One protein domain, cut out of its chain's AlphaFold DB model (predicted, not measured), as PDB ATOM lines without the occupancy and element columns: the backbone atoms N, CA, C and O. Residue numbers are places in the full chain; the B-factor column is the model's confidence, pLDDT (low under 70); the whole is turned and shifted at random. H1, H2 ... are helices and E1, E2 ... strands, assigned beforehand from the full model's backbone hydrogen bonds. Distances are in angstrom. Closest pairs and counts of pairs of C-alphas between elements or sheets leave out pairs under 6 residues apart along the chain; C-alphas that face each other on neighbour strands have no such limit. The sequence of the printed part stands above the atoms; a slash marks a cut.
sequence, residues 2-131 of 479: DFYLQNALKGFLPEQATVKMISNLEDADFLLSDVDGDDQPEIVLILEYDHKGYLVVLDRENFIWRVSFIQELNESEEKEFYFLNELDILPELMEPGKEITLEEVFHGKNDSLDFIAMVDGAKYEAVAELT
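Overview. This is residues 2 to 131 of the 479 residues of an uncharacterized protein of Epulopiscium sp. AS2M-Bin001 (UniProt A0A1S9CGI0). The domain is built round one strongly twisted sheet of eight strands, with E7, E8 and E1 as one wing, E4 and E5 as the other wing, and E2 and E3 joining the two near the middle; E6 is a short extra strand beside E3. The sheet does not close on itself: E1 and E5 are both edge strands and stay apart, while H1 packs on the E1 and E8 end, and the small helices H2 and H3 only graze the sheet. There are 130 printed residues with three named helices and eight named strands, in the order H1 E1 E2 E3 E4 E5 H2 E6 H3 E7 E8, and the class is mixed, helices and strands. The sheet is branched and has both parallel and antiparallel neighbours. The whole is compact, with a radius of gyration of the C-alphas of 13.7 A, and is rounded, with spans of 36 by 31 by 26 A.

Along the chain. H1, residues 2 to 8, begins with C-alpha 2 at (11.008, 13.037, 153.797) and is 9.8 A from first to last C-alpha. E1 follows at residues 17 to 21, 13.5 A long, and E2 at residues 30 to 33. E3, residues 42 to 49, is 21.3 A long. E4, residues 52 to 61, is the longest strand by residues and measures 28.2 A, with C-alpha 52 at (34.455, 12.317, 130.367). E5, residues 64 to 72, is 23.8 A long. The short elements H2, residues 78 to 81, E6, residues 86 to 88, and H3, residues 102 to 106, come next. E7, residues 112 to 119, is 21.4 A long, and E8, residues 122 to 130, is 25.7 A long and ends with C-alpha 130 at (22.246, 22.489, 154.050).

Arrangement. In the sheet, E1 is the antiparallel neighbour of E8, with N 18 and O 129 2.8 A apart, within hydrogen-bond range. E7 and E8 form an antiparallel hairpin at 154 degrees, with N 115 and O 126 at 2.8 A. E2 is parallel to E7, with N 32 and O 116 at 2.8 A. E2, E3, E4 and E5 are a meander, each strand the antiparallel neighbour of the one before, and each step is a hairpin: N 31 and O 44 are 2.9 A apart, N 45 and O 56 are 2.9 A apart, and N 55 and O 71 are 2.8 A apart. The pairing of E3 is staggered: E2, beside residues 42 to 45, and E6, beside residues 46 to 48, lie on one side of E3, and E4 lies on the other side. E6 is parallel to E3 at 63 degrees, with N 87 and O 46 at 3.0 A. H1 is on the sheet, and its closest C-alphas to E1 are those of Gln 6 and Val 19, 5.6 A apart. H2 only grazes the sheet; its closest C-alphas to E4 are those of Glu 78 and Gly 53, at 7.2 A. H3 only grazes it too, and the closest C-alphas of H3 and E6 are those of Val 105 and Leu 87, at 7.3 A. The three helices are apart from one another. In H1 and H3 every O i to N i+4 pair is within hydrogen-bond range; H2 is too short for such a pair.

Size, cuts and confidence. The two C-alphas farthest apart are those of Gln 16 and Ser 76, at 38.2 A. The printed part has no cut. The link from E6 to H3 is long, residues 89 to 101, and its C-alphas lie 10 to 17 A from the mean of the C-alphas. The mean pLDDT of the printed part is 84.8; 12 residues are under 70, namely 51, 78, 88, 90 to 91, 105 to 110 and 131.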
ATOM      1  N   ASP A   2       9.863  12.193 153.422       83.50
ATOM      2  CA  ASP A   2      11.008  13.037 153.797       83.50
ATOM      3  C   ASP A   2      11.894  12.391 154.877       83.50
ATOM      4  O   ASP A   2      13.095  12.254 154.699       83.50
ATOM      5  N   PHE A   3      11.293  11.884 155.962       87.00
ATOM      6  CA  PHE A   3      12.023  11.191 157.033       87.00
ATOM      7  C   PHE A   3      12.682   9.876 156.587       87.00
ATOM      8  O   PHE A   3      13.753   9.525 157.072       87.00
ATOM      9  N   TYR A   4      12.042   9.136 155.676       91.81
ATOM     10  CA  TYR A   4      12.619   7.913 155.121       91.81
ATOM     11  C   TYR A   4      13.844   8.256 154.270       91.81
ATOM     12  O   TYR A   4      14.915   7.717 154.522       91.81
ATOM     13  N   LEU A   5      13.713   9.219 153.352       93.38
ATOM     14  CA  LEU A   5      14.807   9.654 152.477       93.38
ATOM     15  C   LEU A   5      15.967  10.278 153.266       93.38
ATOM     16  O   LEU A   5      17.121   9.948 153.021       93.38
ATOM     17  N   GLN A   6      15.671  11.101 154.278       92.12
ATOM     18  CA  GLN A   6      16.681  11.641 155.195       92.12
ATOM     19  C   GLN A   6      17.489  10.527 155.875       92.12
ATOM     20  O   GLN A   6      18.706  10.628 156.000       92.12
ATOM     21  N   ASN A   7      16.819   9.465 156.333       91.19
ATOM     22  CA  ASN A   7      17.491   8.341 156.982       91.19
ATOM     23  C   ASN A   7      18.227   7.442 155.988       91.19
ATOM     24  O   ASN A   7      19.279   6.905 156.335       91.19
ATOM     25  N   ALA A   8      17.689   7.264 154.779       91.94
ATOM     26  CA  ALA A   8      18.360   6.543 153.707       91.94
ATOM     27  C   ALA A   8      19.712   7.203 153.417       91.94
ATOM     28  O   ALA A   8      20.736   6.538 153.482       91.94
ATOM     29  N   LEU A   9      19.735   8.527 153.294       92.75
ATOM     30  CA  LEU A   9      20.937   9.309 153.007       92.75
ATOM     31  C   LEU A   9      21.825   9.604 154.229       92.75
ATOM     32  O   LEU A   9      22.750  10.415 154.152       92.75
ATOM     33  N   LYS A  10      21.574   8.973 155.381       90.94
ATOM     34  CA  LYS A  10      22.400   9.180 156.573       90.94
ATOM     35  C   LYS A  10      23.847   8.755 156.306       90.94
ATOM     36  O   LYS A  10      24.084   7.665 155.787       90.94
ATOM     37  N   GLY A  11      24.788   9.617 156.688       87.19
ATOM     38  CA  GLY A  11      26.221   9.422 156.465       87.19
ATOM     39  C   GLY A  11      26.710   9.881 155.094       87.19
ATOM     40  O   GLY A  11      27.898  10.128 154.941       87.19
ATOM     41  N   PHE A  12      25.801  10.055 154.131       89.44
ATOM     42  CA  PHE A  12      26.086  10.791 152.903       89.44
ATOM     43  C   PHE A  12      25.858  12.276 153.153       89.44
ATOM     44  O   PHE A  12      26.769  13.080 152.996       89.44
ATOM     45  N   LEU A  13      24.651  12.625 153.617       87.94
ATOM     46  CA  LEU A  13      24.305  13.980 154.025       87.94
ATOM     47  C   LEU A  13      24.856  14.292 155.424       87.94
ATOM     48  O   LEU A  13      24.743  13.450 156.327       87.94
ATOM     49  N   PRO A  14      25.358  15.516 155.657       82.69
ATOM     50  CA  PRO A  14      25.749  15.931 156.993       82.69
ATOM     51  C   PRO A  14      24.539  16.070 157.920       82.69
ATOM     52  O   PRO A  14      23.412  16.290 157.475       82.69
ATOM     53  N   GLU A  15      24.768  16.014 159.237       82.25
ATOM     54  CA  GLU A  15      23.694  16.037 160.246       82.25
ATOM     55  C   GLU A  15      22.798  17.285 160.170       82.25
ATOM     56  O   GLU A  15      21.625  17.236 160.536       82.25
ATOM     57  N   GLN A  16      23.334  18.404 159.681       82.00
ATOM     58  CA  GLN A  16      22.611  19.665 159.501       82.00
ATOM     59  C   GLN A  16      21.818  19.773 158.187       82.00
ATOM     60  O   GLN A  16      21.214  20.821 157.938       82.00
ATOM     61  N   ALA A  17      21.855  18.761 157.319       86.44
ATOM     62  CA  ALA A  17      21.087  18.763 156.081       86.44
ATOM     63  C   ALA A  17      19.628  18.353 156.324       86.44
ATOM     64  O   ALA A  17      19.344  17.478 157.143       86.44
ATOM     65  N   THR A  18      18.703  18.944 155.572       90.50
ATOM     66  CA  THR A  18      17.284  18.573 155.574       90.50
ATOM     67  C   THR A  18      16.837  18.135 154.191       90.50
ATOM     68  O   THR A  18      17.081  18.847 153.224       90.50
ATOM     69  N   VAL A  19      16.115  17.024 154.112       93.56
ATOM     70  CA  VAL A  19      15.455  16.547 152.898       93.56
ATOM     71  C   VAL A  19      14.015  17.044 152.866       93.56
ATOM     72  O   VAL A  19      13.283  16.908 153.850       93.56
ATOM     73  N   LYS A  20      13.600  17.598 151.726       93.69
ATOM     74  CA  LYS A  20      12.232  18.059 151.466       93.69
ATOM     75  C   LYS A  20      11.739  17.501 150.146       93.69
ATOM     76  O   LYS A  20      12.443  17.561 149.146       93.69
ATOM     77  N   MET A  21      10.510  17.009 150.133       94.69
ATOM     78  CA  MET A  21       9.857  16.603 148.890       94.69
ATOM     79  C   MET A  21       9.504  17.818 148.027       94.69
ATOM     80  O   MET A  21       8.996  18.822 148.535       94.69
ATOM     81  N   ILE A  22       9.727  17.698 146.721       92.88
ATOM     82  CA  ILE A  22       9.381  18.702 145.710       92.88
ATOM     83  C   ILE A  22       8.594  18.052 144.564       92.88
ATOM     84  O   ILE A  22       8.283  16.862 144.597       92.88
ATOM     85  N   SER A  23       8.202  18.853 143.577       87.38
ATOM     86  CA  SER A  23       7.478  18.389 142.394       87.38
ATOM     87  C   SER A  23       7.962  19.117 141.146       87.38
ATOM     88  O   SER A  23       8.145  20.335 141.209       87.38
ATOM     89  N   ASN A  24       8.008  18.400 140.023       81.75
ATOM     90  CA  ASN A  24       8.442  18.867 138.704       81.75
ATOM     91  C   ASN A  24       9.946  19.132 138.640       81.75
ATOM     92  O   ASN A  24      10.378  20.190 138.187       81.75
ATOM     93  N   LEU A  25      10.732  18.173 139.118       82.88
ATOM     94  CA  LEU A  25      12.168  18.219 138.925       82.88
ATOM     95  C   LEU A  25      12.508  17.914 137.456       82.88
ATOM     96  O   LEU A  25      12.138  16.852 136.952       82.88
ATOM     97  N   GLU A  26      13.168  18.858 136.778       75.12
ATOM     98  CA  GLU A  26      13.632  18.677 135.393       75.12
ATOM     99  C   GLU A  26      14.840  17.731 135.351       75.12
ATOM    100  O   GLU A  26      14.770  16.702 134.682       75.12
ATOM    101  N   ASP A  27      15.863  18.025 136.161       80.81
ATOM    102  CA  ASP A  27      17.120  17.276 136.258       80.81
ATOM    103  C   ASP A  27      17.478  17.022 137.732       80.81
ATOM    104  O   ASP A  27      17.169  17.838 138.599       80.81
ATOM    105  N   ALA A  28      18.142  15.909 138.031       89.00
ATOM    106  CA  ALA A  28      18.529  15.499 139.379       89.00
ATOM    107  C   ALA A  28      20.050  15.399 139.518       89.00
ATOM    108  O   ALA A  28      20.717  14.871 138.646       89.00
ATOM    109  N   ASP A  29      20.618  15.819 140.639       89.25
ATOM    110  CA  ASP A  29      22.044  15.640 140.936       89.25
ATOM    111  C   ASP A  29      22.404  14.174 141.181       89.25
ATOM    112  O   ASP A  29      23.519  13.749 140.890       89.25
ATOM    113  N   PHE A  30      21.458  13.384 141.696       93.12
ATOM    114  CA  PHE A  30      21.641  11.951 141.887       93.12
ATOM    115  C   PHE A  30      20.326  11.171 141.884       93.12
ATOM    116  O   PHE A  30      19.233  11.725 142.053       93.12
ATOM    117  N   LEU A  31      20.444   9.857 141.707       94.88
ATOM    118  CA  LEU A  31      19.358   8.896 141.853       94.88
ATOM    119  C   LEU A  31      19.603   8.054 143.106       94.88
ATOM    120  O   LEU A  31      20.681   7.503 143.278       94.88
ATOM    121  N   LEU A  32      18.596   7.936 143.963       96.50
ATOM    122  CA  LEU A  32      18.581   7.024 145.101       96.50
ATOM    123  C   LEU A  32      17.678   5.835 144.761       96.50
ATOM    124  O   LEU A  32      16.462   6.000 144.650       96.50
ATOM    125  N   SER A  33      18.244   4.653 144.564       96.06
ATOM    126  CA  SER A  33      17.484   3.462 144.173       96.06
ATOM    127  C   SER A  33      18.199   2.212 144.641       96.06
ATOM    128  O   SER A  33      19.419   2.184 144.605       96.06
ATOM    129  N   ASP A  34      17.433   1.186 144.993       95.00
ATOM    130  CA  ASP A  34      17.937  -0.184 145.099       95.00
ATOM    131  C   ASP A  34      18.223  -0.692 143.676       95.00
ATOM    132  O   ASP A  34      17.292  -0.907 142.886       95.00
ATOM    133  N   VAL A  35      19.497  -0.720 143.288       92.69
ATOM    134  CA  VAL A  35      19.947  -1.119 141.946       92.69
ATOM    135  C   VAL A  35      20.435  -2.561 141.895       92.69
ATOM    136  O   VAL A  35      20.448  -3.141 140.804       92.69
ATOM    137  N   ASP A  36      20.825  -3.148 143.027       91.69
ATOM    138  CA  ASP A  36      21.350  -4.514 143.091       91.69
ATOM    139  C   ASP A  36      20.345  -5.554 143.631       91.69
ATOM    140  O   ASP A  36      20.544  -6.762 143.450       91.69
ATOM    141  N   GLY A  37      19.203  -5.094 144.147       91.50
ATOM    142  CA  GLY A  37      18.071  -5.894 144.598       91.50
ATOM    143  C   GLY A  37      18.214  -6.423 146.023       91.50
ATOM    144  O   GLY A  37      17.638  -7.478 146.317       91.50
ATOM    145  N   ASP A  38      19.003  -5.766 146.878       92.69
ATOM    146  CA  ASP A  38      19.238  -6.173 148.267       92.69
ATOM    147  C   ASP A  38      18.311  -5.491 149.304       92.69
ATOM    148  O   ASP A  38      18.460  -5.714 150.512       92.69
ATOM    149  N   ASP A  39      17.312  -4.729 148.840       89.75
ATOM    150  CA  ASP A  39      16.399  -3.888 149.629       89.75
ATOM    151  C   ASP A  39      17.092  -2.714 150.366       89.75
ATOM    152  O   ASP A  39      16.492  -2.077 151.251       89.75
ATOM    153  N   GLN A  40      18.339  -2.386 150.026       90.81
ATOM    154  CA  GLN A  40      19.021  -1.159 150.425       90.81
ATOM    155  C   GLN A  40      19.128  -0.201 149.235       90.81
ATOM    156  O   GLN A  40      19.160  -0.619 148.091       90.81
ATOM    157  N   PRO A  41      19.059   1.119 149.475       93.62
ATOM    158  CA  PRO A  41      19.183   2.075 148.391       93.62
ATOM    159  C   PRO A  41      20.642   2.475 148.162       93.62
ATOM    160  O   PRO A  41      21.304   2.943 149.093       93.62
ATOM    161  N   GLU A  42      21.070   2.458 146.904       96.31
ATOM    162  CA  GLU A  42      22.339   3.009 146.438       96.31
ATOM    163  C   GLU A  42      22.155   4.435 145.924       96.31
ATOM    164  O   GLU A  42      21.067   4.850 145.508       96.31
ATOM    165  N   ILE A  43      23.252   5.191 145.905       95.06
ATOM    166  CA  ILE A  43      23.302   6.493 145.240       95.06
ATOM    167  C   ILE A  43      23.986   6.313 143.890       95.06
ATOM    168  O   ILE A  43      25.151   5.936 143.821       95.06
ATOM    169  N   VAL A  44      23.274   6.639 142.820       94.12
ATOM    170  CA  VAL A  44      23.780   6.656 141.451       94.12
ATOM    171  C   VAL A  44      24.033   8.100 141.028       94.12
ATOM    172  O   VAL A  44      23.136   8.947 141.086       94.12
ATOM    173  N   LEU A  45      25.260   8.374 140.599       91.25
ATOM    174  CA  LEU A  45      25.776   9.692 140.228       91.25
ATOM    175  C   LEU A  45      26.384   9.611 138.837       91.25
ATOM    176  O   LEU A  45      26.955   8.577 138.483       91.25
ATOM    177  N   ILE A  46      26.355  10.722 138.097       88.31
ATOM    178  CA  ILE A  46      27.331  10.912 137.028       88.31
ATOM    179  C   ILE A  46      28.368  11.939 137.462       88.31
ATOM    180  O   ILE A  46      28.041  13.067 137.829       88.31
ATOM    181  N   LEU A  47      29.623  11.521 137.415       86.25
ATOM    182  CA  LEU A  47      30.779  12.328 137.758       86.25
ATOM    183  C   LEU A  47      31.492  12.733 136.475       86.25
ATOM    184  O   LEU A  47      31.589  11.927 135.553       86.25
ATOM    185  N   GLU A  48      31.981  13.966 136.404       81.12
ATOM    186  CA  GLU A  48      32.793  14.412 135.273       81.12
ATOM    187  C   GLU A  48      34.261  14.523 135.684       81.12
ATOM    188  O   GLU A  48      34.604  15.155 136.687       81.12
ATOM    189  N   TYR A  49      35.134  13.907 134.887       78.12
ATOM    190  CA  TYR A  49      36.577  14.031 135.031       78.12
ATOM    191  C   TYR A  49      37.263  13.973 133.668       78.12
ATOM    192  O   TYR A  49      36.994  13.072 132.877       78.12
ATOM    193  N   ASP A  50      38.170  14.918 133.409       72.75
ATOM    194  CA  ASP A  50      38.909  15.015 132.138       72.75
ATOM    195  C   ASP A  50      37.969  14.994 130.914       72.75
ATOM    196  O   ASP A  50      38.185  14.259 129.951       72.75
ATOM    197  N   HIS A  51      36.875  15.767 130.994       69.00
ATOM    198  CA  HIS A  51      35.840  15.890 129.955       69.00
ATOM    199  C   HIS A  51      35.118  14.581 129.599       69.00
ATOM    200  O   HIS A  51      34.556  14.445 128.511       69.00
ATOM    201  N   LYS A  52      35.141  13.601 130.508       77.75
ATOM    202  CA  LYS A  52      34.455  12.317 130.367       77.75
ATOM    203  C   LYS A  52      33.467  12.112 131.504       77.75
ATOM    204  O   LYS A  52      33.791  12.370 132.666       77.75
ATOM    205  N   GLY A  53      32.286  11.599 131.166       84.38
ATOM    206  CA  GLY A  53      31.286  11.182 132.140       84.38
ATOM    207  C   GLY A  53      31.597   9.801 132.715       84.38
ATOM    208  O   GLY A  53      31.941   8.870 131.990       84.38
ATOM    209  N   TYR A  54      31.430   9.647 134.023       90.06
ATOM    210  CA  TYR A  54      31.573   8.383 134.736       90.06
ATOM    211  C   TYR A  54      30.305   8.088 135.522       90.06
ATOM    212  O   TYR A  54      29.900   8.871 136.379       90.06
ATOM    213  N   LEU A  55      29.695   6.933 135.268       92.38
ATOM    214  CA  LEU A  55      28.641   6.398 136.119       92.38
ATOM    215  C   LEU A  55      29.272   5.857 137.393       92.38
ATOM    216  O   LEU A  55      30.109   4.954 137.335       92.38
ATOM    217  N   VAL A  56      28.847   6.396 138.529       92.31
ATOM    218  CA  VAL A  56      29.315   5.986 139.848       92.31
ATOM    219  C   VAL A  56      28.139   5.530 140.688       92.31
ATOM    220  O   VAL A  56      27.116   6.209 140.760       92.31
ATOM    221  N   VAL A  57      28.303   4.379 141.335       94.38
ATOM    222  CA  VAL A  57      27.356   3.865 142.326       94.38
ATOM    223  C   VAL A  57      28.039   3.873 143.683       94.38
ATOM    224  O   VAL A  57      29.169   3.393 143.829       94.38
ATOM    225  N   LEU A  58      27.354   4.450 144.663       94.44
ATOM    226  CA  LEU A  58      27.744   4.412 146.060       94.44
ATOM    227  C   LEU A  58      26.858   3.418 146.796       94.44
ATOM    228  O   LEU A  58      25.635   3.539 146.764       94.44
ATOM    229  N   ASP A  59      27.503   2.500 147.500       94.31
ATOM    230  CA  ASP A  59      26.870   1.556 148.414       94.31
ATOM    231  C   ASP A  59      27.126   2.001 149.861       94.31
ATOM    232  O   ASP A  59      28.103   2.705 150.158       94.31
ATOM    233  N   ARG A  60      26.231   1.627 150.772       93.12
ATOM    234  CA  ARG A  60      26.233   2.050 152.164       93.12
ATOM    235  C   ARG A  60      26.455   0.877 153.110       93.12
ATOM    236  O   ARG A  60      25.533   0.155 153.475       93.12
ATOM    237  N   GLU A  61      27.630   0.856 153.729       88.38
ATOM    238  CA  GLU A  61      27.947  -0.063 154.822       88.38
ATOM    239  C   GLU A  61      28.119   0.695 156.143       88.38
ATOM    240  O   GLU A  61      28.966   1.575 156.277       88.38
ATOM    241  N   ASN A  62      27.336   0.349 157.171       87.38
ATOM    242  CA  ASN A  62      27.416   0.966 158.509       87.38
ATOM    243  C   ASN A  62      27.296   2.506 158.511       87.38
ATOM    244  O   ASN A  62      27.976   3.180 159.286       87.38
ATOM    245  N   PHE A  63      26.402   3.057 157.680       86.19
ATOM    246  CA  PHE A  63      26.237   4.506 157.459       86.19
ATOM    247  C   PHE A  63      27.447   5.190 156.813       86.19
ATOM    248  O   PHE A  63      27.568   6.407 156.904       86.19
ATOM    249  N   ILE A  64      28.333   4.433 156.172       88.31
ATOM    250  CA  ILE A  64      29.450   4.972 155.408       88.31
ATOM    251  C   ILE A  64      29.208   4.650 153.941       88.31
ATOM    252  O   ILE A  64      29.018   3.487 153.589       88.31
ATOM    253  N   TRP A  65      29.219   5.683 153.105       93.00
ATOM    254  CA  TRP A  65      29.023   5.553 151.668       93.00
ATOM    255  C   TRP A  65      30.359   5.363 150.975       93.00
ATOM    256  O   TRP A  65      31.304   6.119 151.217       93.00
ATOM    257  N   ARG A  66      30.455   4.329 150.142       93.06
ATOM    258  CA  ARG A  66      31.676   3.979 149.419       93.06
ATOM    259  C   ARG A  66      31.390   3.771 147.949       93.06
ATOM    260  O   ARG A  66      30.351   3.225 147.599       93.06
ATOM    261  N   VAL A  67      32.352   4.130 147.104       92.00
ATOM    262  CA  VAL A  67      32.310   3.790 145.677       92.00
ATOM    263  C   VAL A  67      32.318   2.272 145.530       92.00
ATOM    264  O   VAL A  67      33.335   1.628 145.800       92.00
ATOM    265  N   SER A  68      31.197   1.696 145.108       93.12
ATOM    266  CA  SER A  68      31.079   0.263 144.815       93.12
ATOM    267  C   SER A  68      31.310  -0.020 143.333       93.12
ATOM    268  O   SER A  68      31.853  -1.066 142.975       93.12
ATOM    269  N   PHE A  69      30.970   0.940 142.471       92.44
ATOM    270  CA  PHE A  69      31.097   0.823 141.025       92.44
ATOM    271  C   PHE A  69      31.491   2.152 140.385       92.44
ATOM    272  O   PHE A  69      31.002   3.210 140.777       92.44
ATOM    273  N   ILE A  70      32.346   2.071 139.365       92.88
ATOM    274  CA  ILE A  70      32.681   3.183 138.483       92.88
ATOM    275  C   ILE A  70      32.877   2.677 137.052       92.88
ATOM    276  O   ILE A  70      33.569   1.680 136.828       92.88
ATOM    277  N   GLN A  71      32.290   3.377 136.084       92.56
ATOM    278  CA  GLN A  71      32.457   3.100 134.660       92.56
ATOM    279  C   GLN A  71      32.488   4.406 133.860       92.56
ATOM    280  O   GLN A  71      31.597   5.234 134.008       92.56
ATOM    281  N   GLU A  72      33.482   4.557 132.978       90.44
ATOM    282  CA  GLU A  72      33.484   5.599 131.939       90.44
ATOM    283  C   GLU A  72      32.317   5.350 130.975       90.44
ATOM    284  O   GLU A  72      32.183   4.248 130.431       90.44
ATOM    285  N   LEU A  73      31.476   6.359 130.776       85.94
ATOM    286  CA  LEU A  73      30.341   6.297 129.870       85.94
ATOM    287  C   LEU A  73      30.773   6.622 128.441       85.94
ATOM    288  O   LEU A  73      31.645   7.453 128.200       85.94
ATOM    289  N   ASN A  74      30.128   5.975 127.473       83.69
ATOM    290  CA  ASN A  74      30.194   6.400 126.076       83.69
ATOM    291  C   ASN A  74      28.983   7.270 125.683       83.69
ATOM    292  O   ASN A  74      27.951   7.239 126.348       83.69
ATOM    293  N   GLU A  75      29.061   7.958 124.535       71.12
ATOM    294  CA  GLU A  75      28.010   8.872 124.032       71.12
ATOM    295  C   GLU A  75      26.589   8.260 123.968       71.12
ATOM    296  O   GLU A  75      25.591   8.986 123.955       71.12
ATOM    297  N   SER A  76      26.458   6.932 123.834       76.25
ATOM    298  CA  SER A  76      25.156   6.252 123.836       76.25
ATOM    299  C   SER A  76      24.637   6.019 125.251       76.25
ATOM    300  O   SER A  76      23.444   6.190 125.479       76.25
ATOM    301  N   GLU A  77      25.509   5.628 126.178       78.75
ATOM    302  CA  GLU A  77      25.160   5.370 127.581       78.75
ATOM    303  C   GLU A  77      24.878   6.683 128.327       78.75
ATOM    304  O   GLU A  77      23.935   6.756 129.107       78.75
ATOM    305  N   GLU A  78      25.602   7.762 128.014       68.75
ATOM    306  CA  GLU A  78      25.341   9.104 128.563       68.75
ATOM    307  C   GLU A  78      23.898   9.571 128.314       68.75
ATOM    308  O   GLU A  78      23.288  10.225 129.162       68.75
ATOM    309  N   LYS A  79      23.308   9.184 127.175       72.44
ATOM    310  CA  LYS A  79      21.917   9.518 126.835       72.44
ATOM    311  C   LYS A  79      20.894   8.770 127.677       72.44
ATOM    312  O   LYS A  79      19.764   9.236 127.765       72.44
ATOM    313  N   GLU A  80      21.245   7.636 128.278       80.75
ATOM    314  CA  GLU A  80      20.337   6.894 129.161       80.75
ATOM    315  C   GLU A  80      20.193   7.583 130.527       80.75
ATOM    316  O   GLU A  80      19.138   7.498 131.157       80.75
ATOM    317  N   PHE A  81      21.200   8.362 130.931       81.62
ATOM    318  CA  PHE A  81      21.244   9.109 132.191       81.62
ATOM    319  C   PHE A  81      21.030  10.618 132.003       81.62
ATOM    320  O   PHE A  81      21.476  11.424 132.821       81.62
ATOM    321  N   TYR A  82      20.325  11.025 130.942       76.44
ATOM    322  CA  TYR A  82      20.107  12.439 130.602       76.44
ATOM    323  C   TYR A  82      19.433  13.258 131.717       76.44
ATOM    324  O   TYR A  82      19.570  14.472 131.735       76.44
ATOM    325  N   PHE A  83      18.713  12.598 132.628       79.38
ATOM    326  CA  PHE A  83      18.028  13.219 133.764       79.38
ATOM    327  C   PHE A  83      18.937  13.443 134.982       79.38
ATOM    328  O   PHE A  83      18.482  14.023 135.965       79.38
ATOM    329  N   LEU A  84      20.176  12.936 134.959       85.31
ATOM    330  CA  LEU A  84      21.170  13.185 136.000       85.31
ATOM    331  C   LEU A  84      22.099  14.340 135.603       85.31
ATOM    332  O   LEU A  84      22.554  14.398 134.461       85.31
ATOM    333  N   ASN A  85      22.422  15.222 136.546       81.19
ATOM    334  CA  ASN A  85      23.440  16.254 136.392       81.19
ATOM    335  C   ASN A  85      24.840  15.656 136.572       81.19
ATOM    336  O   ASN A  85      25.046  14.714 137.333       81.19
ATOM    337  N   GLU A  86      25.814  16.250 135.886       77.94
ATOM    338  CA  GLU A  86      27.235  15.959 136.089       77.94
ATOM    339  C   GLU A  86      27.781  16.737 137.277       77.94
ATOM    340  O   GLU A  86      27.590  17.957 137.380       77.94
ATOM    341  N   LEU A  87      28.483  16.017 138.148       78.44
ATOM    342  CA  LEU A  87      29.148  16.573 139.313       78.44
ATOM    343  C   LEU A  87      30.662  16.584 139.091       78.44
ATOM    344  O   LEU A  87      31.278  15.533 138.906       78.44
ATOM    345  N   ASP A  88      31.251  17.779 139.139       68.50
ATOM    346  CA  ASP A  88      32.704  17.950 139.094       68.50
ATOM    347  C   ASP A  88      33.304  17.454 140.412       68.50
ATOM    348  O   ASP A  88      33.037  18.038 141.469       68.50
ATOM    349  N   ILE A  89      34.150  16.429 140.363       70.56
ATOM    350  CA  ILE A  89      34.818  15.899 141.555       70.56
ATOM    351  C   ILE A  89      36.333  15.825 141.393       70.56
ATOM    352  O   ILE A  89      36.886  15.812 140.295       70.56
ATOM    353  N   LEU A  90      37.015  15.764 142.534       66.06
ATOM    354  CA  LEU A  90      38.439  15.477 142.589       66.06
ATOM    355  C   LEU A  90      38.719  14.033 142.117       66.06
ATOM    356  O   LEU A  90      38.012  13.120 142.553       66.06
ATOM    357  N   PRO A  91      39.745  13.786 141.278       65.06
ATOM    358  CA  PRO A  91      40.065  12.445 140.775       65.06
ATOM    359  C   PRO A  91      40.272  11.399 141.873       65.06
ATOM    360  O   PRO A  91      39.969  10.225 141.675       65.06
ATOM    361  N   GLU A  92      40.742  11.814 143.050       71.00
ATOM    362  CA  GLU A  92      40.957  10.947 144.211       71.00
ATOM    363  C   GLU A  92      39.654  10.353 144.783       71.00
ATOM    364  O   GLU A  92      39.702   9.477 145.651       71.00
ATOM    365  N   LEU A  93      38.490  10.830 144.326       71.69
ATOM    366  CA  LEU A  93      37.171  10.316 144.695       71.69
ATOM    367  C   LEU A  93      36.680   9.204 143.756       71.69
ATOM    368  O   LEU A  93      35.700   8.542 144.069       71.69
ATOM    369  N   MET A  94      37.369   8.937 142.643       76.75
ATOM    370  CA  MET A  94      36.966   7.927 141.652       76.75
ATOM    371  C   MET A  94      37.529   6.517 141.912       76.75
ATOM    372  O   MET A  94      37.483   5.650 141.040       76.75
ATOM    373  N   GLU A  95      38.066   6.256 143.105       82.88
ATOM    374  CA  GLU A  95      38.648   4.956 143.453       82.88
ATOM    375  C   GLU A  95      37.621   4.025 144.131       82.88
ATOM    376  O   GLU A  95      37.021   4.406 145.138       82.88
ATOM    377  N   PRO A  96      37.436   2.774 143.666       86.06
ATOM    378  CA  PRO A  96      36.597   1.800 144.362       86.06
ATOM    379  C   PRO A  96      36.994   1.616 145.836       86.06
ATOM    380  O   PRO A  96      38.170   1.491 146.176       86.06
ATOM    381  N   GLY A  97      35.998   1.575 146.722       83.75
ATOM    382  CA  GLY A  97      36.168   1.477 148.175       83.75
ATOM    383  C   GLY A  97      36.452   2.807 148.881       83.75
ATOM    384  O   GLY A  97      36.430   2.853 150.120       83.75
ATOM    385  N   LYS A  98      36.679   3.891 148.126       86.06
ATOM    386  CA  LYS A  98      36.824   5.244 148.663       86.06
ATOM    387  C   LYS A  98      35.536   5.663 149.359       86.06
ATOM    388  O   LYS A  98      34.447   5.493 148.823       86.06
ATOM    389  N   GLU A  99      35.690   6.171 150.574       86.62
ATOM    390  CA  GLU A  99      34.607   6.813 151.312       86.62
ATOM    391  C   GLU A  99      34.299   8.160 150.674       86.62
ATOM    392  O   GLU A  99      35.235   8.889 150.341       86.62
ATOM    393  N   ILE A 100      33.012   8.434 150.484       80.94
ATOM    394  CA  ILE A 100      32.525   9.669 149.885       80.94
ATOM    395  C   ILE A 100      31.471  10.280 150.799       80.94
ATOM    396  O   ILE A 100      30.452   9.650 151.097       80.94
ATOM    397  N   THR A 101      31.683  11.533 151.190       79.94
ATOM    398  CA  THR A 101      30.648  12.364 151.818       79.94
ATOM    399  C   THR A 101      30.155  13.450 150.868       79.94
ATOM    400  O   THR A 101      30.805  13.777 149.872       79.94
ATOM    401  N   LEU A 102      29.010  14.062 151.187       74.00
ATOM    402  CA  LEU A 102      28.483  15.184 150.409       74.00
ATOM    403  C   LEU A 102      29.508  16.303 150.215       74.00
ATOM    404  O   LEU A 102      29.597  16.902 149.149       74.00
ATOM    405  N   GLU A 103      30.265  16.616 151.264       71.62
ATOM    406  CA  GLU A 103      31.230  17.711 151.258       71.62
ATOM    407  C   GLU A 103      32.349  17.485 150.243       71.62
ATOM    408  O   GLU A 103      32.803  18.444 149.614       71.62
ATOM    409  N   GLU A 104      32.767  16.231 150.081       70.75
ATOM    410  CA  GLU A 104      33.804  15.817 149.136       70.75
ATOM    411  C   GLU A 104      33.283  15.837 147.698       70.75
ATOM    412  O   GLU A 104      33.993  16.276 146.798       70.75
ATOM    413  N   VAL A 105      32.018  15.462 147.482       68.69
ATOM    414  CA  VAL A 105      31.388  15.571 146.158       68.69
ATOM    415  C   VAL A 105      31.193  17.038 145.748       68.69
ATOM    416  O   VAL A 105      31.280  17.359 144.569       68.69
ATOM    417  N   PHE A 106      30.953  17.954 146.698       63.06
ATOM    418  CA  PHE A 106      30.440  19.294 146.375       63.06
ATOM    419  C   PHE A 106      31.349  20.492 146.646       63.06
ATOM    420  O   PHE A 106      30.897  21.605 146.362       63.06
ATOM    421  N   HIS A 107      32.573  20.318 147.168       55.78
ATOM    422  CA  HIS A 107      33.610  21.360 147.356       55.78
ATOM    423  C   HIS A 107      33.085  22.823 147.390       55.78
ATOM    424  O   HIS A 107      33.510  23.689 146.627       55.78
ATOM    425  N   GLY A 108      32.126  23.108 148.284       50.00
ATOM    426  CA  GLY A 108      31.608  24.454 148.559       50.00
ATOM    427  C   GLY A 108      30.732  25.143 147.495       50.00
ATOM    428  O   GLY A 108      30.574  26.360 147.598       50.00
ATOM    429  N   LYS A 109      30.165  24.441 146.497       50.66
ATOM    430  CA  LYS A 109      29.433  25.090 145.381       50.66
ATOM    431  C   LYS A 109      27.900  25.140 145.500       50.66
ATOM    432  O   LYS A 109      27.307  26.054 144.932       50.66
ATOM    433  N   ASN A 110      27.249  24.233 146.233       57.00
ATOM    434  CA  ASN A 110      25.783  24.196 146.333       57.00
ATOM    435  C   ASN A 110      25.298  23.957 147.771       57.00
ATOM    436  O   ASN A 110      25.693  22.997 148.423       57.00
ATOM    437  N   ASP A 111      24.390  24.820 148.245       71.31
ATOM    438  CA  ASP A 111      23.687  24.649 149.527       71.31
ATOM    439  C   ASP A 111      22.526  23.632 149.423       71.31
ATOM    440  O   ASP A 111      21.839  23.388 150.415       71.31
ATOM    441  N   SER A 112      22.256  23.075 148.236       84.19
ATOM    442  CA  SER A 112      21.143  22.155 147.992       84.19
ATOM    443  C   SER A 112      21.435  21.168 146.866       84.19
ATOM    444  O   SER A 112      22.082  21.565 145.898       84.19
ATOM    445  N   LEU A 113      20.892  19.952 146.964       85.12
ATOM    446  CA  LEU A 113      20.931  18.934 145.914       85.12
ATOM    447  C   LEU A 113      19.555  18.426 145.573       85.12
ATOM    448  O   LEU A 113      18.837  17.968 146.461       85.12
ATOM    449  N   ASP A 114      19.241  18.438 144.295       91.56
ATOM    450  CA  ASP A 114      18.012  17.862 143.799       91.56
ATOM    451  C   ASP A 114      18.245  16.383 143.499       91.56
ATOM    452  O   ASP A 114      19.277  16.003 142.957       91.56
ATOM    453  N   PHE A 115      17.319  15.508 143.865       94.12
ATOM    454  CA  PHE A 115      17.471  14.083 143.607       94.12
ATOM    455  C   PHE A 115      16.142  13.400 143.336       94.12
ATOM    456  O   PHE A 115      15.071  13.824 143.786       94.12
ATOM    457  N   ILE A 116      16.233  12.296 142.601       95.31
ATOM    458  CA  ILE A 116      15.123  11.373 142.393       95.31
ATOM    459  C   ILE A 116      15.358  10.163 143.287       95.31
ATOM    460  O   ILE A 116      16.462   9.639 143.342       95.31
ATOM    461  N   ALA A 117      14.321   9.698 143.973       96.12
ATOM    462  CA  ALA A 117      14.342   8.437 144.695       96.12
ATOM    463  C   ALA A 117      13.316   7.463 144.110       96.12
ATOM    464  O   ALA A 117      12.155   7.827 143.907       96.12
ATOM    465  N   MET A 118      13.738   6.226 143.870       95.19
ATOM    466  CA  MET A 118      12.878   5.122 143.457       95.19
ATOM    467  C   MET A 118      12.690   4.191 144.651       95.19
ATOM    468  O   MET A 118      13.634   3.553 145.100       95.19
ATOM    469  N   VAL A 119      11.473   4.141 145.193       93.12
ATOM    470  CA  VAL A 119      11.146   3.320 146.371       93.12
ATOM    471  C   VAL A 119       9.902   2.509 146.056       93.12
ATOM    472  O   VAL A 119       8.870   3.082 145.705       93.12
ATOM    473  N   ASP A 120      10.008   1.181 146.124       89.38
ATOM    474  CA  ASP A 120       8.934   0.239 145.772       89.38
ATOM    475  C   ASP A 120       8.314   0.506 144.381       89.38
ATOM    476  O   ASP A 120       7.105   0.389 144.169       89.38
ATOM    477  N   GLY A 121       9.142   0.927 143.418       87.31
ATOM    478  CA  GLY A 121       8.719   1.265 142.054       87.31
ATOM    479  C   GLY A 121       8.003   2.615 141.905       87.31
ATOM    480  O   GLY A 121       7.581   2.957 140.799       87.31
ATOM    481  N   ALA A 122       7.875   3.401 142.977       93.19
ATOM    482  CA  ALA A 122       7.356   4.763 142.928       93.19
ATOM    483  C   ALA A 122       8.496   5.791 142.843       93.19
ATOM    484  O   ALA A 122       9.479   5.707 143.579       93.19
ATOM    485  N   LYS A 123       8.328   6.781 141.956       94.25
ATOM    486  CA  LYS A 123       9.239   7.923 141.798       94.25
ATOM    487  C   LYS A 123       8.911   9.009 142.822       94.25
ATOM    488  O   LYS A 123       7.761   9.438 142.930       94.25
ATOM    489  N   TYR A 124       9.938   9.503 143.499       95.50
ATOM    490  CA  TYR A 124       9.892  10.623 144.431       95.50
ATOM    491  C   TYR A 124      10.930  11.665 144.024       95.50
ATOM    492  O   TYR A 124      12.054  11.316 143.694       95.50
ATOM    493  N   GLU A 125      10.556  12.940 144.044       95.19
ATOM    494  CA  GLU A 125      11.452  14.062 143.750       95.19
ATOM    495  C   GLU A 125      11.686  14.837 145.042       95.19
ATOM    496  O   GLU A 125      10.738  15.157 145.768       95.19
ATOM    497  N   ALA A 126      12.943  15.109 145.367       95.50
ATOM    498  CA  ALA A 126      13.307  15.727 146.628       95.50
ATOM    499  C   ALA A 126      14.526  16.634 146.474       95.50
ATOM    500  O   ALA A 126      15.295  16.511 145.530       95.50
ATOM    501  N   VAL A 127      14.689  17.535 147.436       92.44
ATOM    502  CA  VAL A 127      15.873  18.374 147.592       92.44
ATOM    503  C   VAL A 127      16.492  18.126 148.964       92.44
ATOM    504  O   VAL A 127      15.781  18.080 149.972       92.44
ATOM    505  N   ALA A 128      17.808  17.957 149.023       89.94
ATOM    506  CA  ALA A 128      18.599  17.932 150.247       89.94
ATOM    507  C   ALA A 128      19.279  19.293 150.435       89.94
ATOM    508  O   ALA A 128      20.154  19.650 149.661       89.94
ATOM    509  N   GLU A 129      18.891  20.061 151.450       87.56
ATOM    510  CA  GLU A 129      19.400  21.414 151.716       87.56
ATOM    511  C   GLU A 129      20.290  21.455 152.962       87.56
ATOM    512  O   GLU A 129      19.910  20.955 154.021       87.56
ATOM    513  N   LEU A 130      21.432  22.139 152.888       78.44
ATOM    514  CA  LEU A 130      22.246  22.489 154.050       78.44
ATOM    515  C   LEU A 130      21.594  23.651 154.812       78.44
ATOM    516  O   LEU A 130      21.342  24.725 154.260       78.44
ATOM    517  N   THR A 131      21.342  23.478 156.113       66.12
ATOM    518  CA  THR A 131      20.736  24.545 156.922       66.12
ATOM    519  C   THR A 131      21.663  25.774 156.980       66.12
ATOM    520  O   THR A 131      22.789  25.707 157.479       66.12
TER     521      THR A 131